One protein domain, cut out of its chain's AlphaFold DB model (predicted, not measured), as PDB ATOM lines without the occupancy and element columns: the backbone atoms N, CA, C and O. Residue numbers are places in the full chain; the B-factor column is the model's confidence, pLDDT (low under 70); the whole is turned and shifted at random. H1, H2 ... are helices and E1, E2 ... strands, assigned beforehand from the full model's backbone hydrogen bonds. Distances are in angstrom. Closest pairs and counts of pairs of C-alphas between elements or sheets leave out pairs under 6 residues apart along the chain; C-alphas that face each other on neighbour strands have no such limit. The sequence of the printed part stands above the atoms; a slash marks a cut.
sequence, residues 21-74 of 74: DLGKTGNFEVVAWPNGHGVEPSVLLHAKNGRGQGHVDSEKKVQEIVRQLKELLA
ATOM      1  N   ASP A  21      21.591  66.137   1.406       58.81
ATOM      2  CA  ASP A  21      20.456  65.628   2.186       58.81
ATOM      3  C   ASP A  21      19.751  66.721   3.015       58.81
ATOM      4  O   ASP A  21      18.623  66.541   3.471       58.81
ATOM      5  N   LEU A  22      20.389  67.885   3.186       61.25
ATOM      6  CA  LEU A  22      19.843  69.056   3.882       61.25
ATOM      7  C   LEU A  22      19.369  70.159   2.917       61.25
ATOM      8  O   LEU A  22      19.089  71.277   3.353       61.25
ATOM      9  N   GLY A  23      19.322  69.896   1.603       61.97
ATOM     10  CA  GLY A  23      18.920  70.876   0.585       61.97
ATOM     11  C   GLY A  23      19.922  72.021   0.371       61.97
ATOM     12  O   GLY A  23      19.603  73.012  -0.284       61.97
ATOM     13  N   LYS A  24      21.144  71.911   0.910       65.50
ATOM     14  CA  LYS A  24      22.203  72.933   0.825       65.50
ATOM     15  C   LYS A  24      23.159  72.660  -0.345       65.50
ATOM     16  O   LYS A  24      24.378  72.592  -0.173       65.50
ATOM     17  N   THR A  25      22.623  72.506  -1.552       68.12
ATOM     18  CA  THR A  25      23.437  72.262  -2.754       68.12
ATOM     19  C   THR A  25      24.365  73.443  -3.050       68.12
ATOM     20  O   THR A  25      23.962  74.603  -2.954       68.12
ATOM     21  N   GLY A  26      25.616  73.165  -3.424       71.19
ATOM     22  CA  GLY A  26      26.601  74.203  -3.744       71.19
ATOM     23  C   GLY A  26      27.143  74.970  -2.532       71.19
ATOM     24  O   GLY A  26      27.791  76.001  -2.722       71.19
ATOM     25  N   ASN A  27      26.909  74.493  -1.308       79.56
ATOM     26  CA  ASN A  27      27.500  75.018  -0.078       79.56
ATOM     27  C   ASN A  27      28.549  74.042   0.481       79.56
ATOM     28  O   ASN A  27      28.497  72.848   0.204       79.56
ATOM     29  N   PHE A  28      29.479  74.547   1.287       83.50
ATOM     30  CA  PHE A  28      30.294  73.718   2.177       83.50
ATOM     31  C   PHE A  28      30.642  74.517   3.431       83.50
ATOM     32  O   PHE A  28      30.725  75.754   3.412       83.50
ATOM     33  N   GLU A  29      30.838  73.786   4.516       87.81
ATOM     34  CA  GLU A  29      31.170  74.303   5.834       87.81
ATOM     35  C   GLU A  29      32.335  73.463   6.372       87.81
ATOM     36  O   GLU A  29      32.384  72.252   6.158       87.81
ATOM     37  N   VAL A  30      33.298  74.108   7.026       89.25
ATOM     38  CA  VAL A  30      34.385  73.448   7.751       89.25
ATOM     39  C   VAL A  30      34.111  73.661   9.227       89.25
ATOM     40  O   VAL A  30      34.119  74.798   9.706       89.25
ATOM     41  N   VAL A  31      33.841  72.567   9.927       88.38
ATOM     42  CA  VAL A  31      33.470  72.557  11.340       88.38
ATOM     43  C   VAL A  31      34.482  71.708  12.095       88.38
ATOM     44  O   VAL A  31      34.829  70.615  11.654       88.38
ATOM     45  N   ALA A  32      34.959  72.221  13.223       89.56
ATOM     46  CA  ALA A  32      35.786  71.480  14.160       89.56
ATOM     47  C   ALA A  32      34.947  71.004  15.345       89.56
ATOM     48  O   ALA A  32      34.157  71.765  15.905       89.56
ATOM     49  N   TRP A  33      35.170  69.757  15.755       87.06
ATOM     50  CA  TRP A  33      34.615  69.198  16.982       87.06
ATOM     51  C   TRP A  33      35.749  68.893  17.966       87.06
ATOM     52  O   TRP A  33      36.293  67.787  17.938       87.06
ATOM     53  N   PRO A  34      36.142  69.852  18.823       81.25
ATOM     54  CA  PRO A  34      37.301  69.693  19.706       81.25
ATOM     55  C   PRO A  34      37.138  68.533  20.702       81.25
ATOM     56  O   PRO A  34      38.121  67.911  21.090       81.25
ATOM     57  N   ASN A  35      35.895  68.200  21.064       81.12
ATOM     58  CA  ASN A  35      35.563  67.120  21.997       81.12
ATOM     59  C   ASN A  35      35.212  65.788  21.302       81.12
ATOM     60  O   ASN A  35      34.718  64.869  21.953       81.12
ATOM     61  N   GLY A  36      35.446  65.681  19.990       77.12
ATOM     62  CA  GLY A  36      35.111  64.512  19.176       77.12
ATOM     63  C   GLY A  36      33.898  64.731  18.268       77.12
ATOM     64  O   GLY A  36      33.003  65.515  18.569       77.12
ATOM     65  N   HIS A  37      33.877  64.042  17.125       75.38
ATOM     66  CA  HIS A  37      32.864  64.212  16.075       75.38
ATOM     67  C   HIS A  37      31.423  64.156  16.616       75.38
ATOM     68  O   HIS A  37      31.031  63.185  17.259       75.38
ATOM     69  N   GLY A  38      30.632  65.201  16.338       73.44
ATOM     70  CA  GLY A  38      29.229  65.296  16.754       73.44
ATOM     71  C   GLY A  38      29.019  65.664  18.229       73.44
ATOM     72  O   GLY A  38      27.875  65.735  18.673       73.44
ATOM     73  N   VAL A  39      30.095  65.915  18.984       78.44
ATOM     74  CA  VAL A  39      30.038  66.383  20.373       78.44
ATOM     75  C   VAL A  39      30.083  67.908  20.398       78.44
ATOM     76  O   VAL A  39      31.035  68.529  19.928       78.44
ATOM     77  N   GLU A  40      29.046  68.516  20.965       78.75
ATOM     78  CA  GLU A  40      28.982  69.963  21.164       78.75
ATOM     79  C   GLU A  40      29.849  70.407  22.368       78.75
ATOM     80  O   GLU A  40      30.003  69.651  23.333       78.75
ATOM     81  N   PRO A  41      30.407  71.632  22.362       79.88
ATOM     82  CA  PRO A  41      30.261  72.648  21.322       79.88
ATOM     83  C   PRO A  41      31.110  72.359  20.075       79.88
ATOM     84  O   PRO A  41      32.300  72.062  20.172       79.88
ATOM     85  N   SER A  42      30.495  72.506  18.903       86.38
ATOM     86  CA  SER A  42      31.184  72.542  17.614       86.38
ATOM     87  C   SER A  42      31.588  73.972  17.242       86.38
ATOM     88  O   SER A  42      30.959  74.952  17.647       86.38
ATOM     89  N   VAL A  43      32.671  74.115  16.476       88.44
ATOM     90  CA  VAL A  43      33.211  75.417  16.067       88.44
ATOM     91  C   VAL A  43      33.211  75.515  14.551       88.44
ATOM     92  O   VAL A  43      33.917  74.779  13.865       88.44
ATOM     93  N   LEU A  44      32.432  76.452  14.014       89.19
ATOM     94  CA  LEU A  44      32.445  76.764  12.589       89.19
ATOM     95  C   LEU A  44      33.695  77.581  12.243       89.19
ATOM     96  O   LEU A  44      33.805  78.742  12.634       89.19
ATOM     97  N   LEU A  45      34.594  76.988  11.463       90.38
ATOM     98  CA  LEU A  45      35.848  77.609  11.034       90.38
ATOM     99  C   LEU A  45      35.701  78.349   9.703       90.38
ATOM    100  O   LEU A  45      36.257  79.429   9.506       90.38
ATOM    101  N   HIS A  46      34.931  77.773   8.774       91.25
ATOM    102  CA  HIS A  46      34.696  78.356   7.453       91.25
ATOM    103  C   HIS A  46      33.306  78.000   6.935       91.25
ATOM    104  O   HIS A  46      32.863  76.866   7.076       91.25
ATOM    105  N   ALA A  47      32.631  78.939   6.281       88.69
ATOM    106  CA  ALA A  47      31.368  78.701   5.592       88.69
ATOM    107  C   ALA A  47      31.304  79.507   4.299       88.69
ATOM    108  O   ALA A  47      31.346  80.740   4.321       88.69
ATOM    109  N   LYS A  48      31.100  78.818   3.169       84.69
ATOM    110  CA  LYS A  48      30.982  79.472   1.860       84.69
ATOM    111  C   LYS A  48      29.896  80.549   1.859       84.69
ATOM    112  O   LYS A  48      30.169  81.688   1.480       84.69
ATOM    113  N   ASN A  49      28.697  80.196   2.328       79.94
ATOM    114  CA  ASN A  49      27.523  81.072   2.272       79.94
ATOM    115  C   ASN A  49      27.200  81.755   3.608       79.94
ATOM    116  O   ASN A  49      26.755  82.897   3.599       79.94
ATOM    117  N   GLY A  50      27.469  81.110   4.752       65.88
ATOM    118  CA  GLY A  50      27.096  81.627   6.080       65.88
ATOM    119  C   GLY A  50      27.730  82.975   6.450       65.88
ATOM    120  O   GLY A  50      27.243  83.655   7.348       65.88
ATOM    121  N   ARG A  51      28.801  83.374   5.747       64.62
ATOM    122  CA  ARG A  51      29.479  84.677   5.891       64.62
ATOM    123  C   ARG A  51      30.010  85.240   4.563       64.62
ATOM    124  O   ARG A  51      30.872  86.113   4.572       64.62
ATOM    125  N   GLY A  52      29.560  84.707   3.422       76.44
ATOM    126  CA  GLY A  52      30.055  85.107   2.097       76.44
ATOM    127  C   GLY A  52      31.552  84.848   1.858       76.44
ATOM    128  O   GLY A  52      32.170  85.551   1.063       76.44
ATOM    129  N   GLN A  53      32.162  83.868   2.540       83.19
ATOM    130  CA  GLN A  53      33.613  83.623   2.466       83.19
ATOM    131  C   GLN A  53      34.058  82.946   1.158       83.19
ATOM    132  O   GLN A  53      35.254  82.911   0.848       83.19
ATOM    133  N   GLY A  54      33.114  82.407   0.380       86.44
ATOM    134  CA  GLY A  54      33.416  81.702  -0.863       86.44
ATOM    135  C   GLY A  54      34.165  80.383  -0.634       86.44
ATOM    136  O   GLY A  54      34.166  79.824   0.466       86.44
ATOM    137  N   HIS A  55      34.790  79.861  -1.692       85.94
ATOM    138  CA  HIS A  55      35.576  78.628  -1.609       85.94
ATOM    139  C   HIS A  55      36.887  78.833  -0.846       85.94
ATOM    140  O   HIS A  55      37.390  79.953  -0.747       85.94
ATOM    141  N   VAL A  56      37.439  77.749  -0.301       87.62
ATOM    142  CA  VAL A  56      38.828  77.716   0.175       87.62
ATOM    143  C   VAL A  56      39.702  77.456  -1.049       87.62
ATOM    144  O   VAL A  56      40.053  76.330  -1.367       87.62
ATOM    145  N   ASP A  57      39.947  78.522  -1.800       88.62
ATOM    146  CA  ASP A  57      40.580  78.531  -3.125       88.62
ATOM    147  C   ASP A  57      41.950  79.225  -3.126       88.62
ATOM    148  O   ASP A  57      42.543  79.461  -4.176       88.62
ATOM    149  N   SER A  58      42.457  79.580  -1.945       90.19
ATOM    150  CA  SER A  58      43.741  80.254  -1.781       90.19
ATOM    151  C   SER A  58      44.471  79.762  -0.542       90.19
ATOM    152  O   SER A  58      43.856  79.496   0.493       90.19
ATOM    153  N   GLU A  59      45.801  79.738  -0.628       90.94
ATOM    154  CA  GLU A  59      46.692  79.356   0.472       90.94
ATOM    155  C   GLU A  59      46.401  80.166   1.741       90.94
ATOM    156  O   GLU A  59      46.327  79.623   2.836       90.94
ATOM    157  N   LYS A  60      46.122  81.467   1.596       92.19
ATOM    158  CA  LYS A  60      45.756  82.337   2.720       92.19
ATOM    159  C   LYS A  60      44.538  81.815   3.493       92.19
ATOM    160  O   LYS A  60      44.542  81.856   4.719       92.19
ATOM    161  N   LYS A  61      43.500  81.340   2.795       89.56
ATOM    162  CA  LYS A  61      42.293  80.792   3.434       89.56
ATOM    163  C   LYS A  61      42.577  79.447   4.102       89.56
ATOM    164  O   LYS A  61      42.068  79.203   5.190       89.56
ATOM    165  N   VAL A  62      43.417  78.612   3.491       91.12
ATOM    166  CA  VAL A  62      43.867  77.345   4.093       91.12
ATOM    167  C   VAL A  62      44.620  77.612   5.397       91.12
ATOM    168  O   VAL A  62      44.268  77.055   6.434       91.12
ATOM    169  N   GLN A  63      45.604  78.512   5.371       93.50
ATOM    170  CA  GLN A  63      46.400  78.869   6.548       93.50
ATOM    171  C   GLN A  63      45.544  79.461   7.671       93.50
ATOM    172  O   GLN A  63      45.795  79.184   8.840       93.50
ATOM    173  N   GLU A  64      44.510  80.231   7.332       92.75
ATOM    174  CA  GLU A  64      43.579  80.780   8.316       92.75
ATOM    175  C   GLU A  64      42.778  79.684   9.038       92.75
ATOM    176  O   GLU A  64      42.692  79.701  10.264       92.75
ATOM    177  N   ILE A  65      42.268  78.686   8.308       91.00
ATOM    178  CA  ILE A  65      41.585  77.528   8.910       91.00
ATOM    179  C   ILE A  65      42.553  76.739   9.802       91.00
ATOM    180  O   ILE A  65      42.217  76.394  10.933       91.00
ATOM    181  N   VAL A  66      43.775  76.487   9.321       90.50
ATOM    182  CA  VAL A  66      44.811  75.773  10.084       90.50
ATOM    183  C   VAL A  66      45.190  76.529  11.358       90.50
ATOM    184  O   VAL A  66      45.374  75.910  12.404       90.50
ATOM    185  N   ARG A  67      45.300  77.861  11.298       93.94
ATOM    186  CA  ARG A  67      45.575  78.708  12.466       93.94
ATOM    187  C   ARG A  67      44.477  78.557  13.518       93.94
ATOM    188  O   ARG A  67      44.797  78.271  14.666       93.94
ATOM    189  N   GLN A  68      43.210  78.677  13.120       91.06
ATOM    190  CA  GLN A  68      42.076  78.519  14.036       91.06
ATOM    191  C   GLN A  68      42.018  77.106  14.640       91.06
ATOM    192  O   GLN A  68      41.769  76.963  15.832       91.06
ATOM    193  N   LEU A  69      42.315  76.060  13.858       88.31
ATOM    194  CA  LEU A  69      42.413  74.689  14.377       88.31
ATOM    195  C   LEU A  69      43.495  74.548  15.450       88.31
ATOM    196  O   LEU A  69      43.255  73.920  16.475       88.31
ATOM    197  N   LYS A  70      44.677  75.136  15.236       87.00
ATOM    198  CA  LYS A  70      45.763  75.100  16.226       87.00
ATOM    199  C   LYS A  70      45.381  75.808  17.524       87.00
ATOM    200  O   LYS A  70      45.742  75.325  18.587       87.00
ATOM    201  N   GLU A  71      44.645  76.913  17.436       88.62
ATOM    202  CA  GLU A  71      44.155  77.653  18.608       88.62
ATOM    203  C   GLU A  71      43.133  76.860  19.427       88.62
ATOM    204  O   GLU A  71      43.062  77.042  20.635       88.62
ATOM    205  N   LEU A  72      42.371  75.962  18.797       84.06
ATOM    206  CA  LEU A  72      41.419  75.091  19.493       84.06
ATOM    207  C   LEU A  72      42.075  73.889  20.187       84.06
ATOM    208  O   LEU A  72      41.437  73.265  21.031       84.06
ATOM    209  N   LEU A  73      43.304  73.535  19.803       75.88
ATOM    210  CA  LEU A  73      44.042  72.381  20.334       75.88
ATOM    211  C   LEU A  73      45.120  72.762  21.363       75.88
ATOM    212  O   LEU A  73      45.739  71.864  21.933       75.88
ATOM    213  N   ALA A  74      45.386  74.059  21.544       72.75
ATOM    214  CA  ALA A  74      46.368  74.599  22.486       72.75
ATOM    215  C   ALA A  74      45.765  74.791  23.883       72.75
ATOM    216  O   ALA A  74      46.505  74.544  24.862       72.75
TER     217      ALA A  74
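What this domain is: This is residues 21 to 74 of the 74 residues of an uncharacterized protein of Aphanomyces invadans (UniProt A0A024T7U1). What is the shape? A two-stranded hairpin, E1 and E2, has a longer helix, H1, packed over one face of it, nearer to E2 than to E1. What builds it? The printed part has 54 residues, under half in named elements: two antiparallel strands, then one helix, a mixed class. It is flat, 32 by 29 by 14 A, and only just loose, close to compact, with a radius of gyration of the C-alphas of 12.1 A.

Where its parts are: Where are the strands? E1, residues 29 to 32, begins at C-alpha 29 (31.170, 74.303, 5.834); E2 is residues 43 to 47. Where is the helix? H1, residues 59 to 73, measures 21.2 A from first to last C-alpha, ending at (44.042, 72.381, 20.334).

How they stand to each other: How do E1 and E2 pair? This antiparallel hairpin has N 30 and O 46 within hydrogen-bond range, 2.8 A. How near is H1? The closest C-alphas of E2 and H1, Leu 45 and Ile 65, are 6.1 A apart. Every O i to N i+4 pair in H1 is within hydrogen-bond range.

The domain as a whole: Which link is long? E2 to H1, with 11 residues; the printed part has no cut. Where is confidence low? Residues 21 to 25 and 50 to 51 have pLDDT under 70.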